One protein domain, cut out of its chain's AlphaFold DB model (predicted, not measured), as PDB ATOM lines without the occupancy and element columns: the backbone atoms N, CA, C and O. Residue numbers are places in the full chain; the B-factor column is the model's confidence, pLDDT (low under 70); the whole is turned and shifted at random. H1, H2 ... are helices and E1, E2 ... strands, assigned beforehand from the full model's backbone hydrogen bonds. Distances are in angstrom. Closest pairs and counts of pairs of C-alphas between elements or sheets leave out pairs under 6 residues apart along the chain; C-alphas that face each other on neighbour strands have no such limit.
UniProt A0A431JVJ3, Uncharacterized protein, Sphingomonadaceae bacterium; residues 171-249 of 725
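Overview. This is residues 171 to 249 of the 725 residues of an uncharacterized protein of Sphingomonadaceae bacterium (UniProt A0A431JVJ3). A small sheet of three short strands, E2, E1 and E3, stands beside a helical hairpin of H1 and H2, in which H2 is the arm that grazes the sheet and H1 is farther from it. Two short helices, H3 and H4, lie by the edge strand E3. The printed part has 79 residues, with four named helices and three named strands in the order E1 H1 H2 E2 H3 H4 E3; the sheet's order is E2 E1 E3, antiparallel throughout, and the class is mixed, helices and strands. The whole is compact, with a radius of gyration of the C-alphas of 11.6 A, and rounded, with spans of 33 by 24 by 20 A.

Arrangement. In the sheet, the inner strand E1, residues 171 to 173, is antiparallel to the edge strand E2, residues 217 to 220, at 165 degrees, with N 171 and O 219 2.8 A apart and N 217 and O 173 3.0 A apart, within hydrogen-bond range. On its other side E1 is antiparallel to the edge strand E3, residues 245 to 248, at 148 degrees, with N 172 and O 246 2.8 A apart. H2, residues 194 to 208, only grazes the sheet, with its residues 195 to 203. H1, residues 180 to 188, is not on the sheet, but it touches H2. Their closest C-alphas, those of Ala 187 and Val 197, are 4.2 A apart, and the two form a helical hairpin, opposite ways at a shallow tilt of 23 degrees. H3, residues 226 to 230, and H4, residues 232 to 235, also only graze the sheet and meet only through their link. The closest C-alphas of H3 and E3, those of Cys 229 and Phe 247, are 6.0 A apart; for H4 and E3, those of Leu 232 and His 246 are 7.4 A apart. H1 and H2 are both apart from H3 and from H4. E2, H3, H4 and E3 form a split strand-helix-strand unit, two strands running the same way with E1 between them, and its crossover is right-handed. In H1, H2 and H3 every O i to N i+4 pair is within hydrogen-bond range; H4 is too short for such a pair.

Along the chain. E1 begins at C-alpha 171, (-10.208, -46.993, 33.128). H2 measures 20.9 A from C-alpha 194, (-12.694, -41.458, 21.513), to C-alpha 208, and H1 12.3 A. E2 measures 10.3 A, E3 9.6 A, E1 6.4 A, H3 6.2 A and H4 5.0 A. E3 ends at C-alpha 248, (-11.653, -50.922, 37.320).

Size, cuts and confidence. The C-alphas farthest apart, those of Gly 210 and Asp 224, are 34.0 A apart. The printed part has no cut, and no link is long. Its mean pLDDT is 85.2; residues 212 and 222 to 224 are under 70.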
ATOM      1  N   LEU A 171     -11.178 -46.305  33.950       90.31
ATOM      2  CA  LEU A 171     -10.208 -46.993  33.128       90.31
ATOM      3  C   LEU A 171      -8.805 -46.639  33.617       90.31
ATOM      4  O   LEU A 171      -8.459 -45.463  33.752       90.31
ATOM      5  N   GLU A 172      -8.024 -47.662  33.933       92.19
ATOM      6  CA  GLU A 172      -6.628 -47.555  34.344       92.19
ATOM      7  C   GLU A 172      -5.756 -47.936  33.144       92.19
ATOM      8  O   GLU A 172      -5.827 -49.058  32.650       92.19
ATOM      9  N   PHE A 173      -4.951 -46.998  32.667       92.69
ATOM     10  CA  PHE A 173      -3.935 -47.211  31.645       92.69
ATOM     11  C   PHE A 173      -2.612 -47.466  32.367       92.69
ATOM     12  O   PHE A 173      -2.310 -46.756  33.336       92.69
ATOM     13  N   PHE A 174      -1.835 -48.429  31.879       91.94
ATOM     14  CA  PHE A 174      -0.515 -48.803  32.394       91.94
ATOM     15  C   PHE A 174       0.532 -48.583  31.307       91.94
ATOM     16  O   PHE A 174       0.916 -49.534  30.618       91.94
ATOM     17  N   PRO A 175       0.943 -47.322  31.087       89.31
ATOM     18  CA  PRO A 175       1.783 -46.945  29.963       89.31
ATOM     19  C   PRO A 175       3.055 -47.777  29.823       89.31
ATOM     20  O   PRO A 175       3.507 -47.992  28.706       89.31
ATOM     21  N   GLU A 176       3.607 -48.260  30.934       86.88
ATOM     22  CA  GLU A 176       4.826 -49.058  31.007       86.88
ATOM     23  C   GLU A 176       4.715 -50.444  30.349       86.88
ATOM     24  O   GLU A 176       5.731 -50.952  29.886       86.88
ATOM     25  N   ARG A 177       3.507 -51.014  30.244       87.81
ATOM     26  CA  ARG A 177       3.278 -52.425  29.868       87.81
ATOM     27  C   ARG A 177       3.126 -52.694  28.371       87.81
ATOM     28  O   ARG A 177       2.957 -53.841  27.991       87.81
ATOM     29  N   GLY A 178       3.142 -51.653  27.544       86.62
ATOM     30  CA  GLY A 178       3.032 -51.762  26.088       86.62
ATOM     31  C   GLY A 178       4.062 -50.888  25.394       86.62
ATOM     32  O   GLY A 178       4.473 -49.858  25.938       86.62
ATOM     33  N   THR A 179       4.478 -51.293  24.203       89.62
ATOM     34  CA  THR A 179       5.351 -50.535  23.305       89.62
ATOM     35  C   THR A 179       4.636 -49.298  22.751       89.62
ATOM     36  O   THR A 179       3.421 -49.144  22.873       89.62
ATOM     37  N   ALA A 180       5.385 -48.370  22.146       90.12
ATOM     38  CA  ALA A 180       4.767 -47.224  21.473       90.12
ATOM     39  C   ALA A 180       3.812 -47.665  20.343       90.12
ATOM     40  O   ALA A 180       2.801 -47.001  20.115       90.12
ATOM     41  N   GLU A 181       4.111 -48.791  19.691       91.31
ATOM     42  CA  GLU A 181       3.285 -49.397  18.646       91.31
ATOM     43  C   GLU A 181       1.992 -49.978  19.210       91.31
ATOM     44  O   GLU A 181       0.934 -49.662  18.680       91.31
ATOM     45  N   ASP A 182       2.034 -50.694  20.339       90.81
ATOM     46  CA  ASP A 182       0.824 -51.228  20.992       90.81
ATOM     47  C   ASP A 182      -0.175 -50.112  21.328       90.81
ATOM     48  O   ASP A 182      -1.387 -50.230  21.131       90.81
ATOM     49  N   TRP A 183       0.340 -48.985  21.826       93.12
ATOM     50  CA  TRP A 183      -0.476 -47.820  22.159       93.12
ATOM     51  C   TRP A 183      -0.994 -47.075  20.929       93.12
ATOM     52  O   TRP A 183      -2.081 -46.497  20.997       93.12
ATOM     53  N   ARG A 184      -0.242 -47.080  19.823       93.31
ATOM     54  CA  ARG A 184      -0.681 -46.514  18.542       93.31
ATOM     55  C   ARG A 184      -1.755 -47.399  17.908       93.31
ATOM     56  O   ARG A 184      -2.823 -46.894  17.599       93.31
ATOM     57  N   ALA A 185      -1.555 -48.714  17.879       92.56
ATOM     58  CA  ALA A 185      -2.544 -49.685  17.417       92.56
ATOM     59  C   ALA A 185      -3.867 -49.585  18.197       92.56
ATOM     60  O   ALA A 185      -4.942 -49.605  17.603       92.56
ATOM     61  N   LEU A 186      -3.811 -49.395  19.523       92.00
ATOM     62  CA  LEU A 186      -5.011 -49.135  20.328       92.00
ATOM     63  C   LEU A 186      -5.691 -47.804  19.965       92.00
ATOM     64  O   LEU A 186      -6.911 -47.706  20.040       92.00
ATOM     65  N   ALA A 187      -4.924 -46.768  19.623       92.19
ATOM     66  CA  ALA A 187      -5.483 -45.482  19.215       92.19
ATOM     67  C   ALA A 187      -6.134 -45.543  17.823       92.19
ATOM     68  O   ALA A 187      -7.140 -44.870  17.607       92.19
ATOM     69  N   ASP A 188      -5.587 -46.363  16.927       92.88
ATOM     70  CA  ASP A 188      -6.020 -46.480  15.533       92.88
ATOM     71  C   ASP A 188      -7.153 -47.508  15.342       92.88
ATOM     72  O   ASP A 188      -7.803 -47.545  14.298       92.88
ATOM     73  N   ALA A 189      -7.433 -48.334  16.356       89.19
ATOM     74  CA  ALA A 189      -8.529 -49.295  16.328       89.19
ATOM     75  C   ALA A 189      -9.894 -48.585  16.243       89.19
ATOM     76  O   ALA A 189     -10.318 -47.906  17.181       89.19
ATOM     77  N   GLY A 190     -10.610 -48.792  15.132       87.50
ATOM     78  CA  GLY A 190     -11.840 -48.062  14.790       87.50
ATOM     79  C   GLY A 190     -13.024 -48.250  15.747       87.50
ATOM     80  O   GLY A 190     -13.953 -47.448  15.732       87.50
ATOM     81  N   ASP A 191     -12.990 -49.266  16.609       89.50
ATOM     82  CA  ASP A 191     -14.010 -49.504  17.635       89.50
ATOM     83  C   ASP A 191     -13.612 -48.982  19.029       89.50
ATOM     84  O   ASP A 191     -14.332 -49.191  20.010       89.50
ATOM     85  N   THR A 192     -12.461 -48.306  19.137       89.19
ATOM     86  CA  THR A 192     -11.960 -47.764  20.399       89.19
ATOM     87  C   THR A 192     -12.644 -46.434  20.728       89.19
ATOM     88  O   THR A 192     -12.631 -45.500  19.927       89.19
ATOM     89  N   PRO A 193     -13.207 -46.278  21.941       89.38
ATOM     90  CA  PRO A 193     -13.907 -45.061  22.318       89.38
ATOM     91  C   PRO A 193     -13.014 -43.809  22.231       89.38
ATOM     92  O   PRO A 193     -11.875 -43.844  22.710       89.38
ATOM     93  N   PRO A 194     -13.519 -42.648  21.764       88.50
ATOM     94  CA  PRO A 194     -12.694 -41.458  21.513       88.50
ATOM     95  C   PRO A 194     -11.864 -40.971  22.713       88.50
ATOM     96  O   PRO A 194     -10.752 -40.461  22.562       88.50
ATOM     97  N   ARG A 195     -12.377 -41.127  23.944       83.94
ATOM     98  CA  ARG A 195     -11.634 -40.792  25.180       83.94
ATOM     99  C   ARG A 195     -10.437 -41.726  25.416       83.94
ATOM    100  O   ARG A 195      -9.421 -41.288  25.968       83.94
ATOM    101  N   VAL A 196     -10.557 -42.989  25.012       89.38
ATOM    102  CA  VAL A 196      -9.484 -43.984  25.073       89.38
ATOM    103  C   VAL A 196      -8.462 -43.700  23.982       89.38
ATOM    104  O   VAL A 196      -7.293 -43.563  24.331       89.38
ATOM    105  N   VAL A 197      -8.902 -43.463  22.738       92.00
ATOM    106  CA  VAL A 197      -8.044 -43.075  21.599       92.00
ATOM    107  C   VAL A 197      -7.121 -41.918  21.972       92.00
ATOM    108  O   VAL A 197      -5.903 -42.043  21.904       92.00
ATOM    109  N   ARG A 198      -7.677 -40.812  22.490       91.38
ATOM    110  CA  ARG A 198      -6.877 -39.641  22.900       91.38
ATOM    111  C   ARG A 198      -5.828 -39.968  23.961       91.38
ATOM    112  O   ARG A 198      -4.735 -39.404  23.955       91.38
ATOM    113  N   THR A 199      -6.166 -40.843  24.908       92.25
ATOM    114  CA  THR A 199      -5.236 -41.222  25.980       92.25
ATOM    115  C   THR A 199      -4.162 -42.179  25.454       92.25
ATOM    116  O   THR A 199      -2.994 -41.992  25.787       92.25
ATOM    117  N   ALA A 200      -4.533 -43.135  24.601       92.62
ATOM    118  CA  ALA A 200      -3.631 -44.084  23.957       92.62
ATOM    119  C   ALA A 200      -2.639 -43.378  23.016       92.62
ATOM    120  O   ALA A 200      -1.435 -43.527  23.197       92.62
ATOM    121  N   ALA A 201      -3.117 -42.492  22.133       93.31
ATOM    122  CA  ALA A 201      -2.280 -41.698  21.232       93.31
ATOM    123  C   ALA A 201      -1.259 -40.839  21.997       93.31
ATOM    124  O   ALA A 201      -0.079 -40.784  21.647       93.31
ATOM    125  N   ARG A 202      -1.679 -40.213  23.107       93.19
ATOM    126  CA  ARG A 202      -0.765 -39.456  23.975       93.19
ATOM    127  C   ARG A 202       0.308 -40.349  24.600       93.19
ATOM    128  O   ARG A 202       1.452 -39.916  24.718       93.19
ATOM    129  N   ILE A 203      -0.050 -41.556  25.037       92.94
ATOM    130  CA  ILE A 203       0.919 -42.507  25.592       92.94
ATOM    131  C   ILE A 203       1.895 -42.963  24.499       92.94
ATOM    132  O   ILE A 203       3.100 -42.936  24.743       92.94
ATOM    133  N   ALA A 204       1.401 -43.293  23.302       92.50
ATOM    134  CA  ALA A 204       2.216 -43.682  22.154       92.50
ATOM    135  C   ALA A 204       3.264 -42.612  21.812       92.50
ATOM    136  O   ALA A 204       4.449 -42.921  21.722       92.50
ATOM    137  N   LEU A 205       2.849 -41.339  21.725       92.38
ATOM    138  CA  LEU A 205       3.743 -40.204  21.467       92.38
ATOM    139  C   LEU A 205       4.821 -40.044  22.547       92.38
ATOM    140  O   LEU A 205       5.995 -39.869  22.231       92.38
ATOM    141  N   LEU A 206       4.440 -40.122  23.827       89.81
ATOM    142  CA  LEU A 206       5.395 -40.003  24.932       89.81
ATOM    143  C   LEU A 206       6.426 -41.137  24.913       89.81
ATOM    144  O   LEU A 206       7.608 -40.875  25.124       89.81
ATOM    145  N   ARG A 207       5.989 -42.367  24.624       87.19
ATOM    146  CA  ARG A 207       6.878 -43.528  24.536       87.19
ATOM    147  C   ARG A 207       7.803 -43.471  23.326       87.19
ATOM    148  O   ARG A 207       8.980 -43.777  23.474       87.19
ATOM    149  N   ALA A 208       7.299 -43.053  22.164       88.44
ATOM    150  CA  ALA A 208       8.113 -42.872  20.962       88.44
ATOM    151  C   ALA A 208       9.215 -41.817  21.168       88.44
ATOM    152  O   ALA A 208      10.319 -41.971  20.663       88.44
ATOM    153  N   ALA A 209       8.946 -40.787  21.976       88.75
ATOM    154  CA  ALA A 209       9.924 -39.766  22.353       88.75
ATOM    155  C   ALA A 209      10.897 -40.201  23.474       88.75
ATOM    156  O   ALA A 209      11.566 -39.348  24.059       88.75
ATOM    157  N   GLY A 210      10.926 -41.485  23.856       82.38
ATOM    158  CA  GLY A 210      11.779 -42.006  24.933       82.38
ATOM    159  C   GLY A 210      11.413 -41.507  26.338       82.38
ATOM    160  O   GLY A 210      12.154 -41.731  27.295       82.38
ATOM    161  N   ARG A 211      10.272 -40.825  26.503       83.38
ATOM    162  CA  ARG A 211       9.825 -40.310  27.802       83.38
ATOM    163  C   ARG A 211       9.054 -41.394  28.542       83.38
ATOM    164  O   ARG A 211       8.255 -42.112  27.950       83.38
ATOM    165  N   SER A 212       9.238 -41.468  29.860       68.75
ATOM    166  CA  SER A 212       8.450 -42.355  30.723       68.75
ATOM    167  C   SER A 212       7.147 -41.674  31.162       68.75
ATOM    168  O   SER A 212       7.172 -40.819  32.050       68.75
ATOM    169  N   PRO A 213       5.987 -42.005  30.566       74.62
ATOM    170  CA  PRO A 213       4.692 -41.603  31.110       74.62
ATOM    171  C   PRO A 213       4.503 -42.098  32.556       74.62
ATOM    172  O   PRO A 213       5.160 -43.033  33.010       74.62
ATOM    173  N   LYS A 214       3.571 -41.476  33.297       73.56
ATOM    174  CA  LYS A 214       3.206 -41.916  34.658       73.56
ATOM    175  C   LYS A 214       2.917 -43.424  34.662       73.56
ATOM    176  O   LYS A 214       2.152 -43.872  33.816       73.56
ATOM    177  N   ARG A 215       3.383 -44.147  35.692       76.12
ATOM    178  CA  ARG A 215       3.104 -45.589  35.929       76.12
ATOM    179  C   ARG A 215       1.616 -45.972  35.888       76.12
ATOM    180  O   ARG A 215       1.260 -47.138  35.850       76.12
ATOM    181  N   ARG A 216       0.713 -44.998  36.019       87.44
ATOM    182  CA  ARG A 216      -0.727 -45.216  35.893       87.44
ATOM    183  C   ARG A 216      -1.423 -43.932  35.481       87.44
ATOM    184  O   ARG A 216      -1.267 -42.904  36.145       87.44
ATOM    185  N   VAL A 217      -2.255 -44.003  34.447       87.62
ATOM    186  CA  VAL A 217      -3.176 -42.922  34.071       87.62
ATOM    187  C   VAL A 217      -4.600 -43.399  34.326       87.62
ATOM    188  O   VAL A 217      -4.974 -44.487  33.911       87.62
ATOM    189  N   VAL A 218      -5.395 -42.608  35.044       87.69
ATOM    190  CA  VAL A 218      -6.786 -42.952  35.373       87.69
ATOM    191  C   VAL A 218      -7.726 -42.025  34.611       87.69
ATOM    192  O   VAL A 218      -7.501 -40.811  34.548       87.69
ATOM    193  N   ARG A 219      -8.776 -42.596  34.021       86.31
ATOM    194  CA  ARG A 219      -9.863 -41.860  33.371       86.31
ATOM    195  C   ARG A 219     -11.198 -42.329  33.915       86.31
ATOM    196  O   ARG A 219     -11.446 -43.528  33.972       86.31
ATOM    197  N   HIS A 220     -12.046 -41.388  34.301       82.00
ATOM    198  CA  HIS A 220     -13.427 -41.689  34.653       82.00
ATOM    199  C   HIS A 220     -14.227 -41.971  33.381       82.00
ATOM    200  O   HIS A 220     -14.027 -41.321  32.350       82.00
ATOM    201  N   LEU A 221     -15.078 -42.989  33.452       74.00
ATOM    202  CA  LEU A 221     -15.948 -43.405  32.364       74.00
ATOM    203  C   LEU A 221     -17.345 -42.832  32.599       74.00
ATOM    204  O   LEU A 221     -17.892 -42.954  33.693       74.00
ATOM    205  N   GLU A 222     -17.903 -42.246  31.549       68.56
ATOM    206  CA  GLU A 222     -19.270 -41.734  31.465       68.56
ATOM    207  C   GLU A 222     -19.854 -42.241  30.143       68.56
ATOM    208  O   GLU A 222     -19.117 -42.312  29.159       68.56
ATOM    209  N   GLY A 223     -21.145 -42.576  30.108       65.56
ATOM    210  CA  GLY A 223     -21.832 -42.976  28.874       65.56
ATOM    211  C   GLY A 223     -21.693 -44.456  28.486       65.56
ATOM    212  O   GLY A 223     -21.492 -45.335  29.325       65.56
ATOM    213  N   ASP A 224     -21.826 -44.719  27.191       64.44
ATOM    214  CA  ASP A 224     -21.957 -46.009  26.493       64.44
ATOM    215  C   ASP A 224     -20.654 -46.821  26.353       64.44
ATOM    216  O   ASP A 224     -20.592 -47.814  25.638       64.44
ATOM    217  N   VAL A 225     -19.605 -46.455  27.088       74.81
ATOM    218  CA  VAL A 225     -18.267 -47.069  27.002       74.81
ATOM    219  C   VAL A 225     -18.164 -48.415  27.738       74.81
ATOM    220  O   VAL A 225     -17.153 -49.116  27.640       74.81
ATOM    221  N   LEU A 226     -19.181 -48.766  28.531       76.81
ATOM    222  CA  LEU A 226     -19.170 -49.942  29.405       76.81
ATOM    223  C   LEU A 226     -19.094 -51.275  28.641       76.81
ATOM    224  O   LEU A 226     -18.223 -52.063  29.007       76.81
ATOM    225  N   PRO A 227     -19.893 -51.534  27.582       81.50
ATOM    226  CA  PRO A 227     -19.801 -52.784  26.823       81.50
ATOM    227  C   PRO A 227     -18.409 -53.000  26.220       81.50
ATOM    228  O   PRO A 227     -17.846 -54.088  26.331       81.50
ATOM    229  N   TRP A 228     -17.795 -51.940  25.680       87.06
ATOM    230  CA  TRP A 228     -16.421 -51.996  25.174       87.06
ATOM    231  C   TRP A 228     -15.418 -52.346  26.285       87.06
ATOM    232  O   TRP A 228     -14.555 -53.208  26.116       87.06
ATOM    233  N   CYS A 229     -15.565 -51.730  27.465       83.38
ATOM    234  CA  CYS A 229     -14.704 -52.001  28.616       83.38
ATOM    235  C   CYS A 229     -14.841 -53.435  29.155       83.38
ATOM    236  O   CYS A 229     -13.882 -53.974  29.714       83.38
ATOM    237  N   GLU A 230     -16.013 -54.055  29.023       80.88
ATOM    238  CA  GLU A 230     -16.239 -55.441  29.444       80.88
ATOM    239  C   GLU A 230     -15.538 -56.451  28.525       80.88
ATOM    240  O   GLU A 230     -15.037 -57.460  29.023       80.88
ATOM    241  N   GLY A 231     -15.364 -56.122  27.240       82.94
ATOM    242  CA  GLY A 231     -14.617 -56.929  26.264       82.94
ATOM    243  C   GLY A 231     -13.086 -56.850  26.375       82.94
ATOM    244  O   GLY A 231     -12.371 -57.586  25.697       82.94
ATOM    245  N   LEU A 232     -12.532 -55.997  27.247       83.75
ATOM    246  CA  LEU A 232     -11.074 -55.817  27.366       83.75
ATOM    247  C   LEU A 232     -10.318 -57.095  27.745       83.75
ATOM    248  O   LEU A 232      -9.140 -57.224  27.426       83.75
ATOM    249  N   GLY A 233     -10.968 -58.015  28.462       79.00
ATOM    250  CA  GLY A 233     -10.330 -59.268  28.860       79.00
ATOM    251  C   GLY A 233     -10.133 -60.259  27.719       79.00
ATOM    252  O   GLY A 233      -9.230 -61.087  27.797       79.00
ATOM    253  N   GLU A 234     -10.945 -60.165  26.672       82.19
ATOM    254  CA  GLU A 234     -10.779 -60.957  25.451       82.19
ATOM    255  C   GLU A 234      -9.708 -60.330  24.557       82.19
ATOM    256  O   GLU A 234      -8.867 -61.038  24.018       82.19
ATOM    257  N   ARG A 235      -9.675 -58.993  24.487       78.44
ATOM    258  CA  ARG A 235      -8.757 -58.233  23.622       78.44
ATOM    259  C   ARG A 235      -7.311 -58.193  24.113       78.44
ATOM    260  O   ARG A 235      -6.396 -58.237  23.306       78.44
ATOM    261  N   PHE A 236      -7.102 -58.082  25.425       81.12
ATOM    262  CA  PHE A 236      -5.775 -57.843  26.017       81.12
ATOM    263  C   PHE A 236      -5.364 -58.933  27.020       81.12
ATOM    264  O   PHE A 236      -4.510 -58.710  27.875       81.12
ATOM    265  N   GLY A 237      -5.999 -60.107  26.954       77.50
ATOM    266  CA  GLY A 237      -5.723 -61.244  27.837       77.50
ATOM    267  C   GLY A 237      -6.488 -61.199  29.162       77.50
ATOM    268  O   GLY A 237      -7.063 -60.185  29.550       77.50
ATOM    269  N   LYS A 238      -6.541 -62.317  29.899       74.94
ATOM    270  CA  LYS A 238      -7.398 -62.464  31.097       74.94
ATOM    271  C   LYS A 238      -6.793 -61.876  32.378       74.94
ATOM    272  O   LYS A 238      -7.549 -61.456  33.263       74.94
ATOM    273  N   GLU A 239      -5.476 -61.770  32.463       78.81
ATOM    274  CA  GLU A 239      -4.791 -61.327  33.675       78.81
ATOM    275  C   GLU A 239      -4.646 -59.807  33.752       78.81
ATOM    276  O   GLU A 239      -4.458 -59.121  32.754       78.81
ATOM    277  N   LYS A 240      -4.740 -59.239  34.962       79.50
ATOM    278  CA  LYS A 240      -4.539 -57.792  35.146       79.50
ATOM    279  C   LYS A 240      -3.078 -57.393  34.906       79.50
ATOM    280  O   LYS A 240      -2.846 -56.239  34.560       79.50
ATOM    281  N   GLY A 241      -2.122 -58.287  35.167       78.62
ATOM    282  CA  GLY A 241      -0.684 -58.014  35.076       78.62
ATOM    283  C   GLY A 241      -0.243 -57.640  33.667       78.62
ATOM    284  O   GLY A 241       0.474 -56.658  33.510       78.62
ATOM    285  N   ASP A 242      -0.798 -58.326  32.674       75.75
ATOM    286  CA  ASP A 242      -0.295 -58.294  31.295       75.75
ATOM    287  C   ASP A 242      -1.003 -57.258  30.418       75.75
ATOM    288  O   ASP A 242      -0.566 -56.935  29.319       75.75
ATOM    289  N   ARG A 243      -2.107 -56.687  30.906       86.69
ATOM    290  CA  ARG A 243      -2.880 -55.704  30.145       86.69
ATOM    291  C   ARG A 243      -2.255 -54.317  30.209       86.69
ATOM    292  O   ARG A 243      -2.030 -53.782  31.303       86.69
ATOM    293  N   ILE A 244      -2.175 -53.667  29.048       89.62
ATOM    294  CA  ILE A 244      -1.919 -52.222  28.921       89.62
ATOM    295  C   ILE A 244      -3.082 -51.378  29.481       89.62
ATOM    296  O   ILE A 244      -2.884 -50.245  29.921       89.62
ATOM    297  N   LEU A 245      -4.294 -51.948  29.547       90.56
ATOM    298  CA  LEU A 245      -5.522 -51.282  29.984       90.56
ATOM    299  C   LEU A 245      -6.337 -52.144  30.964       90.56
ATOM    300  O   LEU A 245      -6.543 -53.337  30.757       90.56
ATOM    301  N   HIS A 246      -6.890 -51.542  32.013       89.69
ATOM    302  CA  HIS A 246      -7.750 -52.236  32.967       89.69
ATOM    303  C   HIS A 246      -9.008 -51.440  33.275       89.69
ATOM    304  O   HIS A 246      -8.955 -50.316  33.773       89.69
ATOM    305  N   PHE A 247     -10.157 -52.076  33.074       87.94
ATOM    306  CA  PHE A 247     -11.415 -51.551  33.565       87.94
ATOM    307  C   PHE A 247     -11.582 -51.861  35.057       87.94
ATOM    308  O   PHE A 247     -11.858 -52.993  35.464       87.94
ATOM    309  N   ALA A 248     -11.418 -50.833  35.890       84.38
ATOM    310  CA  ALA A 248     -11.653 -50.922  37.320       84.38
ATOM    311  C   ALA A 248     -13.133 -50.635  37.611       84.38
ATOM    312  O   ALA A 248     -13.542 -49.483  37.791       84.38
ATOM    313  N   LYS A 249     -13.934 -51.710  37.680       77.00
ATOM    314  CA  LYS A 249     -15.343 -51.634  38.092       77.00
ATOM    315  C   LYS A 249     -15.449 -50.982  39.480       77.00
ATOM    316  O   LYS A 249     -14.712 -51.382  40.395       77.00
TER     317      LYS A 249